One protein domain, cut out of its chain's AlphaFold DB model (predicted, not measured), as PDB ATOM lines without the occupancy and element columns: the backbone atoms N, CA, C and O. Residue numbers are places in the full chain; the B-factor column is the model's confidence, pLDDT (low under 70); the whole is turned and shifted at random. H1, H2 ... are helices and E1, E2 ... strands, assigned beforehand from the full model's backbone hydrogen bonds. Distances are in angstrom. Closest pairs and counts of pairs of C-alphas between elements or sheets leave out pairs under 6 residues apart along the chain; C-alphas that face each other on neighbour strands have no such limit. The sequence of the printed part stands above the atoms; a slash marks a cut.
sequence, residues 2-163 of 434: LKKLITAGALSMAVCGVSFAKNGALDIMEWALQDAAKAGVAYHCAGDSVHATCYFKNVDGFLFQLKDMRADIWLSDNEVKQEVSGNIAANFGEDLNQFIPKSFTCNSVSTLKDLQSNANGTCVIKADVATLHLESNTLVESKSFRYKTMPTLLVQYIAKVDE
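AT A GLANCE: This is residues 2 to 163 of the 434 residues of an uncharacterized protein of Helicobacter bilis ATCC 43879 (UniProt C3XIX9). A twisted wall of seven antiparallel strands has one face bare and two helices on the other: H2 covers the E1 to E3 part, while H5 stands up near E4 and E5. H1 and H3 touch each other off the sheet, and little H4, between E4 and E5, lies toward one end of the longest axis. The printed part has 162 residues, with five named helices and seven named strands in the order H1 H2 H3 E1 E2 E3 E4 H4 E5 E6 E7 H5; the sheet's order is E1 to E7, and the class is mixed. The whole is compact, radius of gyration of the C-alphas 16.8 A, yet elongated, spanning 55 by 31 by 29 A.

HOW THE PARTS SIT: E1, residues 43 to 47, E2, 51 to 56, E3, 65 to 75, and E4, 79 to 89, form a meander, each strand the antiparallel neighbour of the one before; E5, 103 to 113, E6, 116 to 126, and E7, 130 to 141, form another. Within hydrogen-bond range are N 44 and O 55 at 2.8 A for E1 and E2, N 54 and O 71 at 2.8 A for E2 and E3, N 72 and O 83 at 2.8 A for E3 and E4, N 82 and O 108 at 2.8 A for E4 and E5, N 107 and O 122 at 2.8 A for E5 and E6, and N 121 and O 136 at 2.8 A for E6 and E7. E3 bends by 57 degrees at residue 68. H2, residues 25 to 32, and H5, 150 to 163, are on the same face, making two layers, helices over one face of a sheet. H2 runs along E2 at 21 degrees on the local plane, height 7.4 A; their closest C-alphas, Leu 26 and Ala 52, are 4.8 A apart. H5 stands up from the sheet, over E4 and only just E5 with 3 C-alphas; the closest C-alphas of E4 and H5, Glu 79 and Met 150, are 6.2 A apart. H1, residues 2 to 12, touches H3, 34 to 38; their closest C-alphas, Thr 7 and Ala 36, are 6.5 A apart. H4, residues 94 to 97, is not on the sheet and is too short for an O i to N i+4 pair; in H1, H2, H3 and H5 every such pair is within range.

IN THESE COORDINATES: C-alpha 2 begins H1 at (-20.842, -18.479, 22.807). E7, 36.1 A long, begins at C-alpha 130, (-39.875, 4.005, 16.555). H5, 20.0 A long, ends at C-alpha 163, (-21.489, -23.697, 39.555).

THE WHOLE: The C-alphas farthest apart, Glu 94 and Tyr 147, are 55.5 A apart. The printed part has no cut; the link from H1 to H2 is long. Mean pLDDT of the printed part is 78.3; residues 2 to 23 are among those under 70.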
ATOM      1  N   LEU A   2     -20.254 -18.015  21.543       23.70
ATOM      2  CA  LEU A   2     -20.842 -18.479  22.807       23.70
ATOM      3  C   LEU A   2     -20.434 -17.601  24.003       23.70
ATOM      4  O   LEU A   2     -21.306 -17.057  24.653       23.70
ATOM      5  N   LYS A   3     -19.137 -17.292  24.167       22.88
ATOM      6  CA  LYS A   3     -18.648 -16.335  25.182       22.88
ATOM      7  C   LYS A   3     -19.324 -14.956  25.126       22.88
ATOM      8  O   LYS A   3     -19.542 -14.376  26.172       22.88
ATOM      9  N   LYS A   4     -19.715 -14.462  23.938       29.73
ATOM     10  CA  LYS A   4     -20.386 -13.157  23.727       29.73
ATOM     11  C   LYS A   4     -21.910 -13.221  23.931       29.73
ATOM     12  O   LYS A   4     -22.496 -12.252  24.397       29.73
ATOM     13  N   LEU A   5     -22.536 -14.360  23.621       27.19
ATOM     14  CA  LEU A   5     -23.922 -14.682  23.994       27.19
ATOM     15  C   LEU A   5     -24.049 -14.920  25.503       27.19
ATOM     16  O   LEU A   5     -25.038 -14.504  26.085       27.19
ATOM     17  N   ILE A   6     -23.019 -15.489  26.133       30.19
ATOM     18  CA  ILE A   6     -22.843 -15.559  27.583       30.19
ATOM     19  C   ILE A   6     -22.566 -14.165  28.145       30.19
ATOM     20  O   ILE A   6     -23.064 -13.890  29.211       30.19
ATOM     21  N   THR A   7     -21.890 -13.234  27.453       28.19
ATOM     22  CA  THR A   7     -21.773 -11.832  27.925       28.19
ATOM     23  C   THR A   7     -23.096 -11.063  27.819       28.19
ATOM     24  O   THR A   7     -23.430 -10.292  28.712       28.19
ATOM     25  N   ALA A   8     -23.884 -11.280  26.759       27.56
ATOM     26  CA  ALA A   8     -25.235 -10.720  26.625       27.56
ATOM     27  C   ALA A   8     -26.231 -11.380  27.602       27.56
ATOM     28  O   ALA A   8     -27.090 -10.708  28.166       27.56
ATOM     29  N   GLY A   9     -26.056 -12.681  27.853       28.12
ATOM     30  CA  GLY A   9     -26.721 -13.452  28.896       28.12
ATOM     31  C   GLY A   9     -26.297 -13.012  30.295       28.12
ATOM     32  O   GLY A   9     -27.160 -12.827  31.132       28.12
ATOM     33  N   ALA A  10     -25.023 -12.708  30.528       29.16
ATOM     34  CA  ALA A  10     -24.459 -12.208  31.782       29.16
ATOM     35  C   ALA A  10     -24.908 -10.772  32.075       29.16
ATOM     36  O   ALA A  10     -25.141 -10.429  33.225       29.16
ATOM     37  N   LEU A  11     -25.138  -9.955  31.040       30.48
ATOM     38  CA  LEU A  11     -25.817  -8.660  31.165       30.48
ATOM     39  C   LEU A  11     -27.304  -8.812  31.538       30.48
ATOM     40  O   LEU A  11     -27.841  -7.936  32.208       30.48
ATOM     41  N   SER A  12     -27.957  -9.927  31.181       33.59
ATOM     42  CA  SER A  12     -29.292 -10.292  31.699       33.59
ATOM     43  C   SER A  12     -29.254 -11.038  33.046       33.59
ATOM     44  O   SER A  12     -30.216 -10.983  33.803       33.59
ATOM     45  N   MET A  13     -28.128 -11.680  33.375       33.72
ATOM     46  CA  MET A  13     -27.836 -12.355  34.644       33.72
ATOM     47  C   MET A  13     -27.083 -11.437  35.619       33.72
ATOM     48  O   MET A  13     -26.616 -11.912  36.646       33.72
ATOM     49  N   ALA A  14     -27.042 -10.116  35.397       31.33
ATOM     50  CA  ALA A  14     -26.509  -9.124  36.345       31.33
ATOM     51  C   ALA A  14     -27.300  -9.064  37.680       31.33
ATOM     52  O   ALA A  14     -27.087  -8.197  38.521       31.33
ATOM     53  N   VAL A  15     -28.196 -10.023  37.906       38.31
ATOM     54  CA  VAL A  15     -28.981 -10.252  39.115       38.31
ATOM     55  C   VAL A  15     -28.333 -11.339  39.957       38.31
ATOM     56  O   VAL A  15     -29.054 -12.107  40.577       38.31
ATOM     57  N   CYS A  16     -27.003 -11.489  39.929       41.75
ATOM     58  CA  CYS A  16     -26.430 -12.710  40.436       41.75
ATOM     59  C   CYS A  16     -24.982 -12.807  41.119       41.75
ATOM     60  O   CYS A  16     -24.116 -13.343  40.446       41.75
ATOM     61  N   GLY A  17     -24.713 -12.508  42.440       33.06
ATOM     62  CA  GLY A  17     -23.966 -13.437  43.387       33.06
ATOM     63  C   GLY A  17     -23.943 -13.490  44.956       33.06
ATOM     64  O   GLY A  17     -24.552 -12.655  45.603       33.06
ATOM     65  N   VAL A  18     -23.365 -14.601  45.509       36.78
ATOM     66  CA  VAL A  18     -23.493 -15.404  46.793       36.78
ATOM     67  C   VAL A  18     -22.772 -14.927  48.119       36.78
ATOM     68  O   VAL A  18     -22.033 -13.956  48.191       36.78
ATOM     69  N   SER A  19     -23.018 -15.703  49.191       29.77
ATOM     70  CA  SER A  19     -22.608 -15.744  50.626       29.77
ATOM     71  C   SER A  19     -21.088 -15.808  50.948       29.77
ATOM     72  O   SER A  19     -20.322 -16.291  50.127       29.77
ATOM     73  N   PHE A  20     -20.524 -15.458  52.117       33.03
ATOM     74  CA  PHE A  20     -20.993 -15.306  53.505       33.03
ATOM     75  C   PHE A  20     -20.374 -14.036  54.133       33.03
ATOM     76  O   PHE A  20     -19.201 -13.749  53.913       33.03
ATOM     77  N   ALA A  21     -21.163 -13.343  54.967       36.78
ATOM     78  CA  ALA A  21     -20.910 -12.071  55.682       36.78
ATOM     79  C   ALA A  21     -21.318 -10.768  54.964       36.78
ATOM     80  O   ALA A  21     -21.251  -9.701  55.572       36.78
ATOM     81  N   LYS A  22     -21.813 -10.848  53.724       47.25
ATOM     82  CA  LYS A  22     -22.096  -9.685  52.879       47.25
ATOM     83  C   LYS A  22     -23.353  -9.902  52.019       47.25
ATOM     84  O   LYS A  22     -23.276 -10.309  50.871       47.25
ATOM     85  N   ASN A  23     -24.531  -9.705  52.616       63.22
ATOM     86  CA  ASN A  23     -25.838  -9.902  51.960       63.22
ATOM     87  C   ASN A  23     -26.409  -8.589  51.392       63.22
ATOM     88  O   ASN A  23     -27.626  -8.411  51.332       63.22
ATOM     89  N   GLY A  24     -25.535  -7.634  51.078       75.75
ATOM     90  CA  GLY A  24     -25.926  -6.302  50.660       75.75
ATOM     91  C   GLY A  24     -26.188  -6.179  49.164       75.75
ATOM     92  O   GLY A  24     -25.643  -6.938  48.365       75.75
ATOM     93  N   ALA A  25     -26.979  -5.178  48.781       84.88
ATOM     94  CA  ALA A  25     -27.198  -4.785  47.391       84.88
ATOM     95  C   ALA A  25     -25.890  -4.618  46.606       84.88
ATOM     96  O   ALA A  25     -25.781  -5.130  45.492       84.88
ATOM     97  N   LEU A  26     -24.887  -3.966  47.207       88.12
ATOM     98  CA  LEU A  26     -23.580  -3.769  46.577       88.12
ATOM     99  C   LEU A  26     -22.870  -5.093  46.297       88.12
ATOM    100  O   LEU A  26     -22.415  -5.312  45.179       88.12
ATOM    101  N   ASP A  27     -22.823  -5.985  47.280       82.94
ATOM    102  CA  ASP A  27     -22.099  -7.251  47.163       82.94
ATOM    103  C   ASP A  27     -22.752  -8.183  46.133       82.94
ATOM    104  O   ASP A  27     -22.060  -8.812  45.329       82.94
ATOM    105  N   ILE A  28     -24.091  -8.216  46.100       81.56
ATOM    106  CA  ILE A  28     -24.855  -8.970  45.098       81.56
ATOM    107  C   ILE A  28     -24.551  -8.453  43.688       81.56
ATOM    108  O   ILE A  28     -24.363  -9.260  42.777       81.56
ATOM    109  N   MET A  29     -24.481  -7.131  43.497       83.06
ATOM    110  CA  MET A  29     -24.154  -6.540  42.199       83.06
ATOM    111  C   MET A  29     -22.694  -6.745  41.798       83.06
ATOM    112  O   MET A  29     -22.431  -7.118  40.656       83.06
ATOM    113  N   GLU A  30     -21.739  -6.554  42.710       83.94
ATOM    114  CA  GLU A  30     -20.321  -6.798  42.425       83.94
ATOM    115  C   GLU A  30     -20.071  -8.250  42.031       83.94
ATOM    116  O   GLU A  30     -19.317  -8.509  41.092       83.94
ATOM    117  N   TRP A  31     -20.732  -9.205  42.691       74.50
ATOM    118  CA  TRP A  31     -20.630 -10.593  42.272       74.50
ATOM    119  C   TRP A  31     -21.288 -10.801  40.909       74.50
ATOM    120  O   TRP A  31     -20.631 -11.302  39.998       74.50
ATOM    121  N   ALA A  32     -22.527 -10.354  40.708       71.50
ATOM    122  CA  ALA A  32     -23.225 -10.511  39.430       71.50
ATOM    123  C   ALA A  32     -22.443 -10.030  38.208       71.50
ATOM    124  O   ALA A  32     -22.583 -10.566  37.110       71.50
ATOM    125  N   LEU A  33     -21.603  -9.019  38.403       77.25
ATOM    126  CA  LEU A  33     -20.795  -8.429  37.354       77.25
ATOM    127  C   LEU A  33     -19.382  -9.023  37.259       77.25
ATOM    128  O   LEU A  33     -18.595  -8.575  36.427       77.25
ATOM    129  N   GLN A  34     -19.025 -10.048  38.038       75.25
ATOM    130  CA  GLN A  34     -17.720 -10.717  37.937       75.25
ATOM    131  C   GLN A  34     -17.470 -11.281  36.539       75.25
ATOM    132  O   GLN A  34     -16.376 -11.118  36.001       75.25
ATOM    133  N   ASP A  35     -18.473 -11.891  35.912       66.06
ATOM    134  CA  ASP A  35     -18.310 -12.439  34.563       66.06
ATOM    135  C   ASP A  35     -18.229 -11.342  33.500       66.06
ATOM    136  O   ASP A  35     -17.474 -11.472  32.535       66.06
ATOM    137  N   ALA A  36     -18.908 -10.211  33.716       69.06
ATOM    138  CA  ALA A  36     -18.705  -9.019  32.898       69.06
ATOM    139  C   ALA A  36     -17.255  -8.506  33.028       69.06
ATOM    140  O   ALA A  36     -16.621  -8.216  32.012       69.06
ATOM    141  N   ALA A  37     -16.689  -8.490  34.244       75.00
ATOM    142  CA  ALA A  37     -15.287  -8.126  34.472       75.00
ATOM    143  C   ALA A  37     -14.323  -9.075  33.742       75.00
ATOM    144  O   ALA A  37     -13.413  -8.617  33.048       75.00
ATOM    145  N   LYS A  38     -14.543 -10.396  33.845       70.62
ATOM    146  CA  LYS A  38     -13.754 -11.420  33.131       70.62
ATOM    147  C   LYS A  38     -13.845 -11.259  31.611       70.62
ATOM    148  O   LYS A  38     -12.875 -11.524  30.908       70.62
ATOM    149  N   ALA A  39     -14.986 -10.790  31.105       68.12
ATOM    150  CA  ALA A  39     -15.189 -10.466  29.695       68.12
ATOM    151  C   ALA A  39     -14.547  -9.128  29.265       68.12
ATOM    152  O   ALA A  39     -14.702  -8.720  28.113       68.12
ATOM    153  N   GLY A  40     -13.824  -8.445  30.160       74.56
ATOM    154  CA  GLY A  40     -13.141  -7.182  29.885       74.56
ATOM    155  C   GLY A  40     -14.028  -5.943  30.018       74.56
ATOM    156  O   GLY A  40     -13.612  -4.853  29.628       74.56
ATOM    157  N   VAL A  41     -15.239  -6.076  30.567       80.31
ATOM    158  CA  VAL A  41     -16.130  -4.939  30.815       80.31
ATOM    159  C   VAL A  41     -15.739  -4.278  32.132       80.31
ATOM    160  O   VAL A  41     -15.945  -4.828  33.211       80.31
ATOM    161  N   ALA A  42     -15.189  -3.071  32.047       85.88
ATOM    162  CA  ALA A  42     -14.875  -2.276  33.225       85.88
ATOM    163  C   ALA A  42     -16.135  -1.598  33.779       85.88
ATOM    164  O   ALA A  42     -16.853  -0.912  33.049       85.88
ATOM    165  N   TYR A  43     -16.354  -1.723  35.083       87.06
ATOM    166  CA  TYR A  43     -17.433  -1.057  35.802       87.06
ATOM    167  C   TYR A  43     -16.954  -0.558  37.167       87.06
ATOM    168  O   TYR A  43     -15.894  -0.947  37.656       87.06
ATOM    169  N   HIS A  44     -17.741   0.325  37.768       92.19
ATOM    170  CA  HIS A  44     -17.564   0.787  39.135       92.19
ATOM    171  C   HIS A  44     -18.909   0.758  39.851       92.19
ATOM    172  O   HIS A  44     -19.869   1.352  39.362       92.19
ATOM    173  N   CYS A  45     -18.959   0.087  40.998       91.12
ATOM    174  CA  CYS A  45     -20.148  -0.017  41.825       91.12
ATOM    175  C   CYS A  45     -19.985   0.797  43.107       91.12
ATOM    176  O   CYS A  45     -18.903   0.848  43.691       91.12
ATOM    177  N   ALA A  46     -21.068   1.429  43.540       93.81
ATOM    178  CA  ALA A  46     -21.164   2.131  44.808       93.81
ATOM    179  C   ALA A  46     -22.535   1.858  45.429       93.81
ATOM    180  O   ALA A  46     -23.525   1.701  44.715       93.81
ATOM    181  N   GLY A  47     -22.604   1.797  46.754       92.75
ATOM    182  CA  GLY A  47     -23.843   1.469  47.444       92.75
ATOM    183  C   GLY A  47     -23.623   0.929  48.846       92.75
ATOM    184  O   GLY A  47     -22.528   1.014  49.401       92.75
ATOM    185  N   ASP A  48     -24.688   0.365  49.394       89.38
ATOM    186  CA  ASP A  48     -24.742  -0.249  50.711       89.38
ATOM    187  C   ASP A  48     -25.522  -1.576  50.672       89.38
ATOM    188  O   ASP A  48     -25.593  -2.261  49.646       89.38
ATOM    189  N   SER A  49     -26.074  -1.987  51.816       86.62
ATOM    190  CA  SER A  49     -26.827  -3.229  51.929       86.62
ATOM    191  C   SER A  49     -28.216  -3.195  51.290       86.62
ATOM    192  O   SER A  49     -28.760  -4.254  50.996       86.62
ATOM    193  N   VAL A  50     -28.791  -2.012  51.077       88.75
ATOM    194  CA  VAL A  50     -30.168  -1.809  50.609       88.75
ATOM    195  C   VAL A  50     -30.194  -1.330  49.165       88.75
ATOM    196  O   VAL A  50     -31.095  -1.704  48.420       88.75
ATOM    197  N   HIS A  51     -29.225  -0.521  48.746       94.25
ATOM    198  CA  HIS A  51     -29.174   0.014  47.393       94.25
ATOM    199  C   HIS A  51     -27.757   0.005  46.833       94.25
ATOM    200  O   HIS A  51     -26.809   0.381  47.521       94.25
ATOM    201  N   ALA A  52     -27.621  -0.361  45.562       93.19
ATOM    202  CA  ALA A  52     -26.369  -0.222  44.841       93.19
ATOM    203  C   ALA A  52     -26.581   0.226  43.404       93.19
ATOM    204  O   ALA A  52     -27.575  -0.116  42.768       93.19
ATOM    205  N   THR A  53     -25.591   0.955  42.904       93.50
ATOM    206  CA  THR A  53     -25.518   1.459  41.539       93.50
ATOM    207  C   THR A  53     -24.167   1.077  40.943       93.50
ATOM    208  O   THR A  53     -23.129   1.385  41.526       93.50
ATOM    209  N   CYS A  54     -24.162   0.453  39.766       89.00
ATOM    210  CA  CYS A  54     -22.961   0.200  38.977       89.00
ATOM    211  C   CYS A  54     -22.997   1.022  37.692       89.00
ATOM    212  O   CYS A  54     -23.965   0.984  36.932       89.00
ATOM    213  N   TYR A  55     -21.901   1.725  37.436       92.12
ATOM    214  CA  TYR A  55     -21.647   2.459  36.208       92.12
ATOM    215  C   TYR A  55     -20.653   1.681  35.362       92.12
ATOM    216  O   TYR A  55     -19.571   1.325  35.834       92.12
ATOM    217  N   PHE A  56     -20.993   1.441  34.104       88.31
ATOM    218  CA  PHE A  56     -20.109   0.745  33.180       88.31
ATOM    219  C   PHE A  56     -19.352   1.762  32.337       88.31
ATOM    220  O   PHE A  56     -19.917   2.756  31.871       88.31
ATOM    221  N   LYS A  57     -18.068   1.497  32.094       86.25
ATOM    222  CA  LYS A  57     -17.356   2.181  31.013       86.25
ATOM    223  C   LYS A  57     -17.962   1.766  29.674       86.25
ATOM    224  O   LYS A  57     -18.612   0.727  29.573       86.25
ATOM    225  N   ASN A  58     -17.724   2.583  28.648       85.25
ATOM    226  CA  ASN A  58     -18.207   2.290  27.304       85.25
ATOM    227  C   ASN A  58     -17.798   0.873  26.884       85.25
ATOM    228  O   ASN A  58     -16.628   0.505  26.990       85.25
ATOM    229  N   VAL A  59     -18.774   0.102  26.413       80.69
ATOM    230  CA  VAL A  59     -18.564  -1.267  25.945       80.69
ATOM    231  C   VAL A  59     -18.569  -1.246  24.429       80.69
ATOM    232  O   VAL A  59     -19.604  -0.992  23.809       80.69
ATOM    233  N   ASP A  60     -17.410  -1.508  23.838       78.81
ATOM    234  CA  ASP A  60     -17.248  -1.550  22.390       78.81
ATOM    235  C   ASP A  60     -17.721  -2.901  21.839       78.81
ATOM    236  O   ASP A  60     -17.151  -3.958  22.116       78.81
ATOM    237  N   GLY A  61     -18.791  -2.872  21.048       70.00
ATOM    238  CA  GLY A  61     -19.264  -3.999  20.254       70.00
ATOM    239  C   GLY A  61     -18.844  -3.877  18.789       70.00
ATOM    240  O   GLY A  61     -18.376  -2.842  18.326       70.00
ATOM    241  N   PHE A  62     -19.039  -4.958  18.028       67.62
ATOM    242  CA  PHE A  62     -18.645  -5.013  16.613       67.62
ATOM    243  C   PHE A  62     -19.408  -4.008  15.730       67.62
ATOM    244  O   PHE A  62     -18.850  -3.480  14.778       67.62
ATOM    245  N   LEU A  63     -20.681  -3.746  16.050       70.62
ATOM    246  CA  LEU A  63     -21.561  -2.865  15.268       70.62
ATOM    247  C   LEU A  63     -22.125  -1.687  16.069       70.62
ATOM    248  O   LEU A  63     -22.693  -0.760  15.500       70.62
ATOM    249  N   PHE A  64     -22.002  -1.729  17.389       77.44
ATOM    250  CA  PHE A  64     -22.552  -0.731  18.291       77.44
ATOM    251  C   PHE A  64     -21.678  -0.635  19.533       77.44
ATOM    252  O   PHE A  64     -21.024  -1.596  19.919       77.44
ATOM    253  N   GLN A  65     -21.704   0.520  20.169       84.00
ATOM    254  CA  GLN A  65     -21.080   0.817  21.438       84.00
ATOM    255  C   GLN A  65     -22.183   1.111  22.450       84.00
ATOM    256  O   GLN A  65     -23.075   1.924  22.187       84.00
ATOM    257  N   LEU A  66     -22.118   0.462  23.607       85.44
ATOM    258  CA  LEU A  66     -22.968   0.803  24.742       85.44
ATOM    259  C   LEU A  66     -22.269   1.896  25.545       85.44
ATOM    260  O   LEU A  66     -21.100   1.751  25.901       85.44
ATOM    261  N   LYS A  67     -22.971   2.996  25.794       87.94
ATOM    262  CA  LYS A  67     -22.466   4.170  26.510       87.94
ATOM    263  C   LYS A  67     -23.327   4.462  27.721       87.94
ATOM    264  O   LYS A  67     -24.523   4.174  27.708       87.94
ATOM    265  N   ASP A  68     -22.706   5.067  28.726       90.19
ATOM    266  CA  ASP A  68     -23.378   5.569  29.927       90.19
ATOM    267  C   ASP A  68     -24.284   4.518  30.582       90.19
ATOM    268  O   ASP A  68     -25.367   4.847  31.071       90.19
ATOM    269  N   MET A  69     -23.892   3.237  30.537       90.12
ATOM    270  CA  MET A  69     -24.745   2.216  31.125       90.12
ATOM    271  C   MET A  69     -24.714   2.331  32.640       90.12
ATOM    272  O   MET A  69     -23.656   2.492  33.258       90.12
ATOM    273  N   ARG A  70     -25.896   2.179  33.220       90.56
ATOM    274  CA  ARG A  70     -26.133   2.203  34.649       90.56
ATOM    275  C   ARG A  70     -27.051   1.045  35.007       90.56
ATOM    276  O   ARG A  70     -28.061   0.836  34.338       90.56
ATOM    277  N   ALA A  71     -26.684   0.316  36.050       90.19
ATOM    278  CA  ALA A  71     -27.538  -0.674  36.683       90.19
ATOM    279  C   ALA A  71     -27.738  -0.292  38.149       90.19
ATOM    280  O   ALA A  71     -26.762  -0.016  38.843       90.19
ATOM    281  N   ASP A  72     -28.981  -0.290  38.605       88.56
ATOM    282  CA  ASP A  72     -29.368  -0.046  39.987       88.56
ATOM    283  C   ASP A  72     -30.121  -1.257  40.536       88.56
ATOM    284  O   ASP A  72     -30.934  -1.865  39.831       88.56
ATOM    285  N   ILE A  73     -29.883  -1.581  41.805       89.50
ATOM    286  CA  ILE A  73     -30.667  -2.555  42.560       89.50
ATOM    287  C   ILE A  73     -31.109  -1.949  43.888       89.50
ATOM    288  O   ILE A  73     -30.313  -1.340  44.604       89.50
ATOM    289  N   TRP A  74     -32.367  -2.173  44.246       91.62
ATOM    290  CA  TRP A  74     -32.892  -1.930  45.584       91.62
ATOM    291  C   TRP A  74     -33.349  -3.252  46.175       91.62
ATOM    292  O   TRP A  74     -34.121  -3.980  45.548       91.62
ATOM    293  N   LEU A  75     -32.884  -3.554  47.381       87.94
ATOM    294  CA  LEU A  75     -33.149  -4.795  48.089       87.94
ATOM    295  C   LEU A  75     -33.897  -4.541  49.391       87.94
ATOM    296  O   LEU A  75     -33.546  -3.683  50.196       87.94
ATOM    297  N   SER A  76     -34.896  -5.377  49.622       89.00
ATOM    298  CA  SER A  76     -35.524  -5.592  50.919       89.00
ATOM    299  C   SER A  76     -35.778  -7.088  51.101       89.00
ATOM    300  O   SER A  76     -35.627  -7.869  50.159       89.00
ATOM    301  N   ASP A  77     -36.206  -7.504  52.292       86.38
ATOM    302  CA  ASP A  77     -36.420  -8.924  52.587       86.38
ATOM    303  C   ASP A  77     -37.407  -9.609  51.637       86.38
ATOM    304  O   ASP A  77     -37.225 -10.779  51.311       86.38
ATOM    305  N   ASN A  78     -38.422  -8.887  51.159       88.88
ATOM    306  CA  ASN A  78     -39.486  -9.452  50.328       88.88
ATOM    307  C   ASN A  78     -39.545  -8.846  48.927       88.88
ATOM    308  O   ASN A  78     -40.413  -9.226  48.153       88.88
ATOM    309  N   GLU A  79     -38.679  -7.897  48.582       89.31
ATOM    310  CA  GLU A  79     -38.773  -7.183  47.308       89.31
ATOM    311  C   GLU A  79     -37.396  -6.831  46.757       89.31
ATOM    312  O   GLU A  79     -36.507  -6.410  47.499       89.31
ATOM    313  N   VAL A  80     -37.255  -6.964  45.441       86.75
ATOM    314  CA  VAL A  80     -36.100  -6.517  44.663       86.75
ATOM    315  C   VAL A  80     -36.597  -5.623  43.552       86.75
ATOM    316  O   VAL A  80     -37.475  -6.026  42.792       86.75
ATOM    317  N   LYS A  81     -36.018  -4.431  43.430       88.88
ATOM    318  CA  LYS A  81     -36.211  -3.564  42.264       88.88
ATOM    319  C   LYS A  81     -34.913  -3.456  41.509       88.88
ATOM    320  O   LYS A  81     -33.864  -3.341  42.135       88.88
ATOM    321  N   GLN A  82     -34.993  -3.468  40.191       86.25
ATOM    322  CA  GLN A  82     -33.849  -3.252  39.323       86.25
ATOM    323  C   GLN A  82     -34.194  -2.230  38.263       86.25
ATOM    324  O   GLN A  82     -35.317  -2.197  37.763       86.25
ATOM    325  N   GLU A  83     -33.201  -1.439  37.902       89.38
ATOM    326  CA  GLU A  83     -33.245  -0.549  36.755       89.38
ATOM    327  C   GLU A  83     -31.933  -0.697  35.994       89.38
ATOM    328  O   GLU A  83     -30.856  -0.613  36.571       89.38
ATOM    329  N   VAL A  84     -32.018  -0.944  34.692       88.69
ATOM    330  CA  VAL A  84     -30.863  -0.950  33.798       88.69
ATOM    331  C   VAL A  84     -31.153   0.005  32.660       88.69
ATOM    332  O   VAL A  84     -32.155  -0.121  31.955       88.69
ATOM    333  N   SER A  85     -30.264   0.965  32.462       91.69
ATOM    334  CA  SER A  85     -30.383   1.947  31.397       91.69
ATOM    335  C   SER A  85     -29.051   2.176  30.708       91.69
ATOM    336  O   SER A  85     -27.985   1.892  31.252       91.69
ATOM    337  N   GLY A  86     -29.115   2.671  29.478       91.19
ATOM    338  CA  GLY A  86     -27.924   3.004  28.719       91.19
ATOM    339  C   GLY A  86     -28.244   3.584  27.356       91.19
ATOM    340  O   GLY A  86     -29.375   3.516  26.858       91.19
ATOM    341  N   ASN A  87     -27.206   4.138  26.742       93.06
ATOM    342  CA  ASN A  87     -27.231   4.672  25.395       93.06
ATOM    343  C   ASN A  87     -26.570   3.687  24.429       93.06
ATOM    344  O   ASN A  87     -25.607   3.000  24.764       93.06
ATOM    345  N   ILE A  88     -27.078   3.639  23.206       89.06
ATOM    346  CA  ILE A  88     -26.551   2.812  22.126       89.06
ATOM    347  C   ILE A  88     -26.078   3.770  21.036       89.06
ATOM    348  O   ILE A  88     -26.861   4.509  20.437       89.06
ATOM    349  N   ALA A  89     -24.773   3.772  20.798       85.69
ATOM    350  CA  ALA A  89     -24.162   4.464  19.680       85.69
ATOM    351  C   ALA A  89     -23.785   3.432  18.626       85.69
ATOM    352  O   ALA A  89     -23.269   2.371  18.948       85.69
ATOM    353  N   ALA A  90     -24.014   3.729  17.360       83.00
ATOM    354  CA  ALA A  90     -23.582   2.858  16.285       83.00
ATOM    355  C   ALA A  90     -23.107   3.713  15.119       83.00
ATOM    356  O   ALA A  90     -23.691   4.760  14.840       83.00
ATOM    357  N   ASN A  91     -22.039   3.264  14.467       71.00
ATOM    358  CA  ASN A  91     -21.448   3.948  13.323       71.00
ATOM    359  C   ASN A  91     -21.853   3.220  12.043       71.00
ATOM    360  O   ASN A  91     -21.020   2.628  11.361       71.00
ATOM    361  N   PHE A  92     -23.147   3.237  11.736       74.00
ATOM    362  CA  PHE A  92     -23.616   2.882  10.401       74.00
ATOM    363  C   PHE A  92     -23.721   4.149   9.545       74.00
ATOM    364  O   PHE A  92     -23.640   5.268  10.059       74.00
ATOM    365  N   GLY A  93     -23.899   3.979   8.232       71.38
ATOM    366  CA  GLY A  93     -24.214   5.101   7.345       71.38
ATOM    367  C   GLY A  93     -25.436   5.883   7.848       71.38
ATOM    368  O   GLY A  93     -26.333   5.302   8.468       71.38
ATOM    369  N   GLU A  94     -25.468   7.195   7.582       67.50
ATOM    370  CA  GLU A  94     -26.459   8.135   8.138       67.50
ATOM    371  C   GLU A  94     -27.916   7.646   8.022       67.50
ATOM    372  O   GLU A  94     -28.699   7.836   8.951       67.50
ATOM    373  N   ASP A  95     -28.275   6.938   6.946       69.00
ATOM    374  CA  ASP A  95     -29.660   6.501   6.707       69.00
ATOM    375  C   ASP A  95     -30.102   5.320   7.558       69.00
ATOM    376  O   ASP A  95     -31.291   5.181   7.847       69.00
ATOM    377  N   LEU A  96     -29.165   4.446   7.927       78.75
ATOM    378  CA  LEU A  96     -29.459   3.294   8.773       78.75
ATOM    379  C   LEU A  96     -29.468   3.704  10.243       78.75
ATOM    380  O   LEU A  96     -30.223   3.127  11.024       78.75
ATOM    381  N   ASN A  97     -28.724   4.755  10.606       82.31
ATOM    382  CA  ASN A  97     -28.612   5.233  11.981       82.31
ATOM    383  C   ASN A  97     -29.953   5.593  12.631       82.31
ATOM    384  O   ASN A  97     -30.072   5.434  13.844       82.31
ATOM    385  N   GLN A  98     -30.959   6.038  11.873       86.69
ATOM    386  CA  GLN A  98     -32.282   6.378  12.422       86.69
ATOM    387  C   GLN A  98     -33.086   5.151  12.905       86.69
ATOM    388  O   GLN A  98     -33.969   5.280  13.755       86.69
ATOM    389  N   PHE A  99     -32.788   3.959  12.372       86.94
ATOM    390  CA  PHE A  99     -33.449   2.700  12.746       86.94
ATOM    391  C   PHE A  99     -32.796   2.028  13.953       86.94
ATOM    392  O   PHE A  99     -33.381   1.128  14.554       86.94
ATOM    393  N   ILE A 100     -31.588   2.457  14.307       87.31
ATOM    394  CA  ILE A 100     -30.823   1.861  15.392       87.31
ATOM    395  C   ILE A 100     -31.364   2.389  16.719       87.31
ATOM    396  O   ILE A 100     -31.549   3.605  16.859       87.31
ATOM    397  N   PRO A 101     -31.593   1.506  17.705       90.25
ATOM    398  CA  PRO A 101     -31.830   1.926  19.075       90.25
ATOM    399  C   PRO A 101     -30.783   2.947  19.539       90.25
ATOM    400  O   PRO A 101     -29.596   2.788  19.285       90.25
ATOM    401  N   LYS A 102     -31.234   4.005  20.208       92.06
ATOM    402  CA  LYS A 102     -30.420   5.087  20.778       92.06
ATOM    403  C   LYS A 102     -30.300   4.975  22.284       92.06
ATOM    404  O   LYS A 102     -29.282   5.353  22.846       92.06
ATOM    405  N   SER A 103     -31.336   4.457  22.932       94.38
ATOM    406  CA  SER A 103     -31.356   4.272  24.377       94.38
ATOM    407  C   SER A 103     -32.293   3.142  24.763       94.38
ATOM    408  O   SER A 103     -33.296   2.895  24.080       94.38
ATOM    409  N   PHE A 104     -32.028   2.541  25.911       91.19
ATOM    410  CA  PHE A 104     -32.940   1.618  26.561       91.19
ATOM    411  C   PHE A 104     -33.040   1.926  28.055       91.19
ATOM    412  O   PHE A 104     -32.102   2.442  28.665       91.19
ATOM    413  N   THR A 105     -34.192   1.606  28.631       93.06
ATOM    414  CA  THR A 105     -34.425   1.615  30.075       93.06
ATOM    415  C   THR A 105     -35.313   0.430  30.388       93.06
ATOM    416  O   THR A 105     -36.440   0.376  29.894       93.06
ATOM    417  N   CYS A 106     -34.809  -0.522  31.161       88.38
ATOM    418  CA  CYS A 106     -35.566  -1.664  31.632       88.38
ATOM    419  C   CYS A 106     -35.644  -1.634  33.159       88.38
ATOM    420  O   CYS A 106     -34.613  -1.560  33.817       88.38
ATOM    421  N   ASN A 107     -36.851  -1.747  33.704       86.06
ATOM    422  CA  ASN A 107     -37.114  -1.779  35.136       86.06
ATOM    423  C   ASN A 107     -37.812  -3.083  35.495       86.06
ATOM    424  O   ASN A 107     -38.724  -3.503  34.783       86.06
ATOM    425  N   SER A 108     -37.445  -3.695  36.612       87.62
ATOM    426  CA  SER A 108     -38.150  -4.851  37.152       87.62
ATOM    427  C   SER A 108     -38.419  -4.679  38.642       87.62
ATOM    428  O   SER A 108     -37.655  -4.040  39.362       87.62
ATOM    429  N   VAL A 109     -39.536  -5.232  39.101       86.81
ATOM    430  CA  VAL A 109     -39.874  -5.355  40.516       86.81
ATOM    431  C   VAL A 109     -40.313  -6.784  40.761       86.81
ATOM    432  O   VAL A 109     -41.288  -7.235  40.163       86.81
ATOM    433  N   SER A 110     -39.603  -7.470  41.646       88.06
ATOM    434  CA  SER A 110     -39.888  -8.837  42.059       88.06
ATOM    435  C   SER A 110     -40.251  -8.855  43.535       88.06
ATOM    436  O   SER A 110     -39.471  -8.384  44.360       88.06
ATOM    437  N   THR A 111     -41.403  -9.422  43.875       89.75
ATOM    438  CA  THR A 111     -41.909  -9.522  45.242       89.75
ATOM    439  C   THR A 111     -42.079 -10.985  45.633       89.75
ATOM    440  O   THR A 111     -42.756 -11.752  44.946       89.75
ATOM    441  N   LEU A 112     -41.500 -11.359  46.769       86.69
ATOM    442  CA  LEU A 112     -41.607 -12.674  47.379       86.69
ATOM    443  C   LEU A 112     -42.743 -12.710  48.395       86.69
ATOM    444  O   LEU A 112     -42.825 -11.883  49.304       86.69
ATOM    445  N   LYS A 113     -43.591 -13.725  48.275       91.31
ATOM    446  CA  LYS A 113     -44.633 -14.045  49.241       91.31
ATOM    447  C   LYS A 113     -44.716 -15.557  49.415       91.31
ATOM    448  O   LYS A 113     -45.258 -16.262  48.569       91.31
ATOM    449  N   ASP A 114     -44.206 -16.037  50.546       89.38
ATOM    450  CA  ASP A 114     -44.167 -17.460  50.909       89.38
ATOM    451  C   ASP A 114     -43.501 -18.336  49.829       89.38
ATOM    452  O   ASP A 114     -42.279 -18.318  49.697       89.38
ATOM    453  N   LEU A 115     -44.284 -19.084  49.045       89.69
ATOM    454  CA  LEU A 115     -43.791 -19.986  47.998       89.69
ATOM    455  C   LEU A 115     -43.716 -19.339  46.609       89.69
ATOM    456  O   LEU A 115     -43.405 -20.027  45.637       89.69
ATOM    457  N   GLN A 116     -44.042 -18.051  46.500       91.19
ATOM    458  CA  GLN A 116     -44.294 -17.376  45.232       91.19
ATOM    459  C   GLN A 116     -43.430 -16.127  45.070       91.19
ATOM    460  O   GLN A 116     -43.387 -15.282  45.959       91.19
ATOM    461  N   SER A 117     -42.804 -15.978  43.906       89.38
ATOM    462  CA  SER A 117     -42.138 -14.752  43.466       89.38
ATOM    463  C   SER A 117     -42.901 -14.179  42.276       89.38
ATOM    464  O   SER A 117     -42.889 -14.768  41.194       89.38
ATOM    465  N   ASN A 118     -43.568 -13.042  42.465       88.81
ATOM    466  CA  ASN A 118     -44.204 -12.298  41.379       88.81
ATOM    467  C   ASN A 118     -43.220 -11.255  40.848       88.81
ATOM    468  O   ASN A 118     -42.638 -10.530  41.647       88.81
ATOM    469  N   ALA A 119     -43.032 -11.177  39.535       87.25
ATOM    470  CA  ALA A 119     -42.137 -10.209  38.921       87.25
ATOM    471  C   ALA A 119     -42.828  -9.433  37.801       87.25
ATOM    472  O   ALA A 119     -43.336 -10.017  36.840       87.25
ATOM    473  N   ASN A 120     -42.764  -8.107  37.913       87.38
ATOM    474  CA  ASN A 120     -43.232  -7.150  36.924       87.38
ATOM    475  C   ASN A 120     -42.030  -6.484  36.261       87.38
ATOM    476  O   ASN A 120     -41.240  -5.821  36.927       87.38
ATOM    477  N   GLY A 121     -41.894  -6.660  34.953       88.81
ATOM    478  CA  GLY A 121     -40.850  -6.069  34.132       88.81
ATOM    479  C   GLY A 121     -41.434  -5.047  33.170       88.81
ATOM    480  O   GLY A 121     -42.507  -5.248  32.611       88.81
ATOM    481  N   THR A 122     -40.709  -3.963  32.939       90.44
ATOM    482  CA  THR A 122     -40.970  -3.014  31.859       90.44
ATOM    483  C   THR A 122     -39.662  -2.728  31.143       90.44
ATOM    484  O   THR A 122     -38.628  -2.606  31.785       90.44
ATOM    485  N   CYS A 123     -39.667  -2.623  29.820       90.88
ATOM    486  CA  CYS A 123     -38.517  -2.122  29.089       90.88
ATOM    487  C   CYS A 123     -38.932  -1.227  27.930       90.88
ATOM    488  O   CYS A 123     -39.841  -1.550  27.166       90.88
ATOM    489  N   VAL A 124     -38.255  -0.092  27.798       93.94
ATOM    490  CA  VAL A 124     -38.483   0.894  26.747       93.94
ATOM    491  C   VAL A 124     -37.210   1.050  25.936       93.94
ATOM    492  O   VAL A 124     -36.199   1.517  26.452       93.94
ATOM    493  N   ILE A 125     -37.276   0.711  24.652       93.31
ATOM    494  CA  ILE A 125     -36.179   0.856  23.694       93.31
ATOM    495  C   ILE A 125     -36.581   1.920  22.677       93.31
ATOM    496  O   ILE A 125     -37.615   1.808  22.016       93.31
ATOM    497  N   LYS A 126     -35.776   2.974  22.556       94.75
ATOM    498  CA  LYS A 126     -36.064   4.126  21.692       94.75
ATOM    499  C   LYS A 126     -35.101   4.155  20.517       94.75
ATOM    500  O   LYS A 126     -33.899   4.094  20.728       94.75
ATOM    501  N   ALA A 127     -35.630   4.316  19.314       92.75
ATOM    502  CA  ALA A 127     -34.920   4.740  18.112       92.75
ATOM    503  C   ALA A 127     -35.559   6.042  17.590       92.75
ATOM    504  O   ALA A 127     -36.627   6.449  18.062       92.75
ATOM    505  N   ASP A 128     -34.954   6.684  16.592       91.25
ATOM    506  CA  ASP A 128     -35.481   7.948  16.046       91.25
ATOM    507  C   ASP A 128     -36.833   7.747  15.342       91.25
ATOM    508  O   ASP A 128     -37.715   8.613  15.354       91.25
ATOM    509  N   VAL A 129     -37.013   6.572  14.735       92.75
ATOM    510  CA  VAL A 129     -38.194   6.244  13.927       92.75
ATOM    511  C   VAL A 129     -39.309   5.547  14.709       92.75
ATOM    512  O   VAL A 129     -40.486   5.664  14.335       92.75
ATOM    513  N   ALA A 130     -38.959   4.837  15.787       94.31
ATOM    514  CA  ALA A 130     -39.875   4.005  16.555       94.31
ATOM    515  C   ALA A 130     -39.452   3.833  18.024       94.31
ATOM    516  O   ALA A 130     -38.284   3.935  18.380       94.31
ATOM    517  N   THR A 131     -40.421   3.529  18.882       95.81
ATOM    518  CA  THR A 131     -40.206   3.139  20.278       95.81
ATOM    519  C   THR A 131     -40.892   1.809  20.541       95.81
ATOM    520  O   THR A 131     -42.062   1.639  20.191       95.81
ATOM    521  N   LEU A 132     -40.169   0.882  21.157       95.38
ATOM    522  CA  LEU A 132     -40.676  -0.396  21.632       95.38
ATOM    523  C   LEU A 132     -40.853  -0.321  23.148       95.38
ATOM    524  O   LEU A 132     -39.913   0.012  23.862       95.38
ATOM    525  N   HIS A 133     -42.049  -0.639  23.620       95.31
ATOM    526  CA  HIS A 133     -42.372  -0.830  25.025       95.31
ATOM    527  C   HIS A 133     -42.729  -2.299  25.240       95.31
ATOM    528  O   HIS A 133     -43.565  -2.848  24.520       95.31
ATOM    529  N   LEU A 134     -42.090  -2.921  26.217       93.25
ATOM    530  CA  LEU A 134     -42.331  -4.284  26.660       93.25
ATOM    531  C   LEU A 134     -42.762  -4.217  28.118       93.25
ATOM    532  O   LEU A 134     -42.105  -3.549  28.907       93.25
ATOM    533  N   GLU A 135     -43.838  -4.896  28.476       92.00
ATOM    534  CA  GLU A 135     -44.251  -5.090  29.863       92.00
ATOM    535  C   GLU A 135     -44.507  -6.583  30.063       92.00
ATOM    536  O   GLU A 135     -45.057  -7.241  29.178       92.00
ATOM    537  N   SER A 136     -44.103  -7.131  31.200       90.69
ATOM    538  CA  SER A 136     -44.333  -8.532  31.538       90.69
ATOM    539  C   SER A 136     -44.685  -8.673  33.005       90.69
ATOM    540  O   SER A 136     -44.033  -8.076  33.853       90.69
ATOM    541  N   ASN A 137     -45.665  -9.513  33.297       89.19
ATOM    542  CA  ASN A 137     -46.004  -9.962  34.635       89.19
ATOM    543  C   ASN A 137     -45.854 -11.484  34.680       89.19
ATOM    544  O   ASN A 137     -46.416 -12.214  33.855       89.19
ATOM    545  N   THR A 138     -45.050 -11.955  35.619       88.88
ATOM    546  CA  THR A 138     -44.638 -13.352  35.724       88.88
ATOM    547  C   THR A 138     -44.734 -13.824  37.164       88.88
ATOM    548  O   THR A 138     -44.609 -13.046  38.107       88.88
ATOM    549  N   LEU A 139     -44.956 -15.121  37.334       88.44
ATOM    550  CA  LEU A 139     -45.029 -15.783  38.623       88.44
ATOM    551  C   LEU A 139     -44.125 -17.009  38.592       88.44
ATOM    552  O   LEU A 139     -44.247 -17.845  37.698       88.44
ATOM    553  N   VAL A 140     -43.248 -17.122  39.583       89.81
ATOM    554  CA  VAL A 140     -42.475 -18.334  39.854       89.81
ATOM    555  C   VAL A 140     -42.928 -18.904  41.185       89.81
ATOM    556  O   VAL A 140     -43.000 -18.183  42.177       89.81
ATOM    557  N   GLU A 141     -43.189 -20.203  41.223       90.38
ATOM    558  CA  GLU A 141     -43.563 -20.921  42.433       90.38
ATOM    559  C   GLU A 141     -42.535 -22.009  42.734       90.38
ATOM    560  O   GLU A 141     -42.173 -22.803  41.861       90.38
ATOM    561  N   SER A 142     -42.076 -22.069  43.984       89.88
ATOM    562  CA  SER A 142     -41.209 -23.146  44.450       89.88
ATOM    563  C   SER A 142     -41.322 -23.365  45.950       89.88
ATOM    564  O   SER A 142     -41.371 -22.432  46.748       89.88
ATOM    565  N   LYS A 143     -41.255 -24.635  46.364       91.50
ATOM    566  CA  LYS A 143     -41.125 -24.995  47.784       91.50
ATOM    567  C   LYS A 143     -39.808 -24.502  48.390       91.50
ATOM    568  O   LYS A 143     -39.742 -24.332  49.605       91.50
ATOM    569  N   SER A 144     -38.781 -24.267  47.566       86.88
ATOM    570  CA  SER A 144     -37.471 -23.780  48.015       86.88
ATOM    571  C   SER A 144     -37.509 -22.338  48.540       86.88
ATOM    572  O   SER A 144     -36.586 -21.927  49.245       86.88
ATOM    573  N   PHE A 145     -38.585 -21.597  48.250       86.75
ATOM    574  CA  PHE A 145     -38.779 -20.205  48.668       86.75
ATOM    575  C   PHE A 145     -39.237 -20.055  50.108       86.75
ATOM    576  O   PHE A 145     -39.058 -18.999  50.716       86.75
ATOM    577  N   ARG A 146     -39.789 -21.127  50.676       86.94
ATOM    578  CA  ARG A 146     -40.352 -21.103  52.017       86.94
ATOM    579  C   ARG A 146     -39.313 -20.633  53.035       86.94
ATOM    580  O   ARG A 146     -38.219 -21.190  53.113       86.94
ATOM    581  N   TYR A 147     -39.697 -19.645  53.842       84.69
ATOM    582  CA  TYR A 147     -38.864 -19.041  54.892       84.69
ATOM    583  C   TYR A 147     -37.580 -18.365  54.395       84.69
ATOM    584  O   TYR A 147     -36.639 -18.194  55.171       84.69
ATOM    585  N   LYS A 148     -37.522 -17.984  53.115       85.69
ATOM    586  CA  LYS A 148     -36.389 -17.244  52.555       85.69
ATOM    587  C   LYS A 148     -36.737 -15.785  52.338       85.69
ATOM    588  O   LYS A 148     -37.901 -15.418  52.240       85.69
ATOM    589  N   THR A 149     -35.693 -14.973  52.262       85.75
ATOM    590  CA  THR A 149     -35.766 -13.582  51.822       85.75
ATOM    591  C   THR A 149     -35.314 -13.485  50.371       85.75
ATOM    592  O   THR A 149     -34.557 -14.335  49.892       85.75
ATOM    593  N   MET A 150     -35.728 -12.432  49.673       83.81
ATOM    594  CA  MET A 150     -35.289 -12.156  48.309       83.81
ATOM    595  C   MET A 150     -33.759 -12.121  48.160       83.81
ATOM    596  O   MET A 150     -33.265 -12.818  47.276       83.81
ATOM    597  N   PRO A 151     -32.980 -11.428  49.020       82.19
ATOM    598  CA  PRO A 151     -31.520 -11.471  48.946       82.19
ATOM    599  C   PRO A 151     -30.969 -12.895  49.047       82.19
ATOM    600  O   PRO A 151     -30.080 -13.268  48.290       82.19
ATOM    601  N   THR A 152     -31.540 -13.722  49.932       82.31
ATOM    602  CA  THR A 152     -31.125 -15.124  50.081       82.31
ATOM    603  C   THR A 152     -31.424 -15.927  48.822       82.31
ATOM    604  O   THR A 152     -30.592 -16.721  48.389       82.31
ATOM    605  N   LEU A 153     -32.610 -15.742  48.238       80.81
ATOM    606  CA  LEU A 153     -32.990 -16.430  47.010       80.81
ATOM    607  C   LEU A 153     -32.083 -16.048  45.861       80.81
ATOM    608  O   LEU A 153     -31.540 -16.951  45.232       80.81
ATOM    609  N   LEU A 154     -31.870 -14.745  45.650       77.62
ATOM    610  CA  LEU A 154     -30.902 -14.256  44.681       77.62
ATOM    611  C   LEU A 154     -29.586 -15.001  44.893       77.62
ATOM    612  O   LEU A 154     -29.194 -15.775  44.026       77.62
ATOM    613  N   VAL A 155     -28.952 -14.844  46.058       75.44
ATOM    614  CA  VAL A 155     -27.688 -15.499  46.446       75.44
ATOM    615  C   VAL A 155     -27.626 -16.973  46.034       75.44
ATOM    616  O   VAL A 155     -26.621 -17.426  45.492       75.44
ATOM    617  N   GLN A 156     -28.701 -17.731  46.229       77.75
ATOM    618  CA  GLN A 156     -28.747 -19.146  45.862       77.75
ATOM    619  C   GLN A 156     -28.851 -19.413  44.364       77.75
ATOM    620  O   GLN A 156     -28.175 -20.320  43.873       77.75
ATOM    621  N   TYR A 157     -29.677 -18.650  43.649       76.88
ATOM    622  CA  TYR A 157     -29.773 -18.747  42.191       76.88
ATOM    623  C   TYR A 157     -28.418 -18.568  41.542       76.88
ATOM    624  O   TYR A 157     -28.043 -19.304  40.635       76.88
ATOM    625  N   ILE A 158     -27.658 -17.641  42.092       73.94
ATOM    626  CA  ILE A 158     -26.361 -17.278  41.571       73.94
ATOM    627  C   ILE A 158     -25.418 -18.437  41.671       73.94
ATOM    628  O   ILE A 158     -24.776 -18.798  40.690       73.94
ATOM    629  N   ALA A 159     -25.284 -18.937  42.899       74.75
ATOM    630  CA  ALA A 159     -24.313 -19.958  43.220       74.75
ATOM    631  C   ALA A 159     -24.478 -21.109  42.244       74.75
ATOM    632  O   ALA A 159     -23.500 -21.626  41.723       74.75
ATOM    633  N   LYS A 160     -25.741 -21.440  41.961       80.00
ATOM    634  CA  LYS A 160     -26.106 -22.491  41.030       80.00
ATOM    635  C   LYS A 160     -25.757 -22.155  39.584       80.00
ATOM    636  O   LYS A 160     -25.232 -23.024  38.901       80.00
ATOM    637  N   VAL A 161     -25.982 -20.927  39.121       77.88
ATOM    638  CA  VAL A 161     -25.569 -20.506  37.771       77.88
ATOM    639  C   VAL A 161     -24.042 -20.514  37.612       77.88
ATOM    640  O   VAL A 161     -23.554 -21.056  36.627       77.88
ATOM    641  N   ASP A 162     -23.283 -19.980  38.574       76.38
ATOM    642  CA  ASP A 162     -21.808 -19.980  38.553       76.38
ATOM    643  C   ASP A 162     -21.235 -21.407  38.632       76.38
ATOM    644  O   ASP A 162     -20.319 -21.751  37.886       76.38
ATOM    645  N   GLU A 163     -21.811 -22.266  39.479       82.56
ATOM    646  CA  GLU A 163     -21.489 -23.697  39.555       82.56
ATOM    647  C   GLU A 163     -21.697 -24.380  38.198       82.56
ATOM    648  O   GLU A 163     -20.770 -25.008  37.685       82.56
TER     649      GLU A 163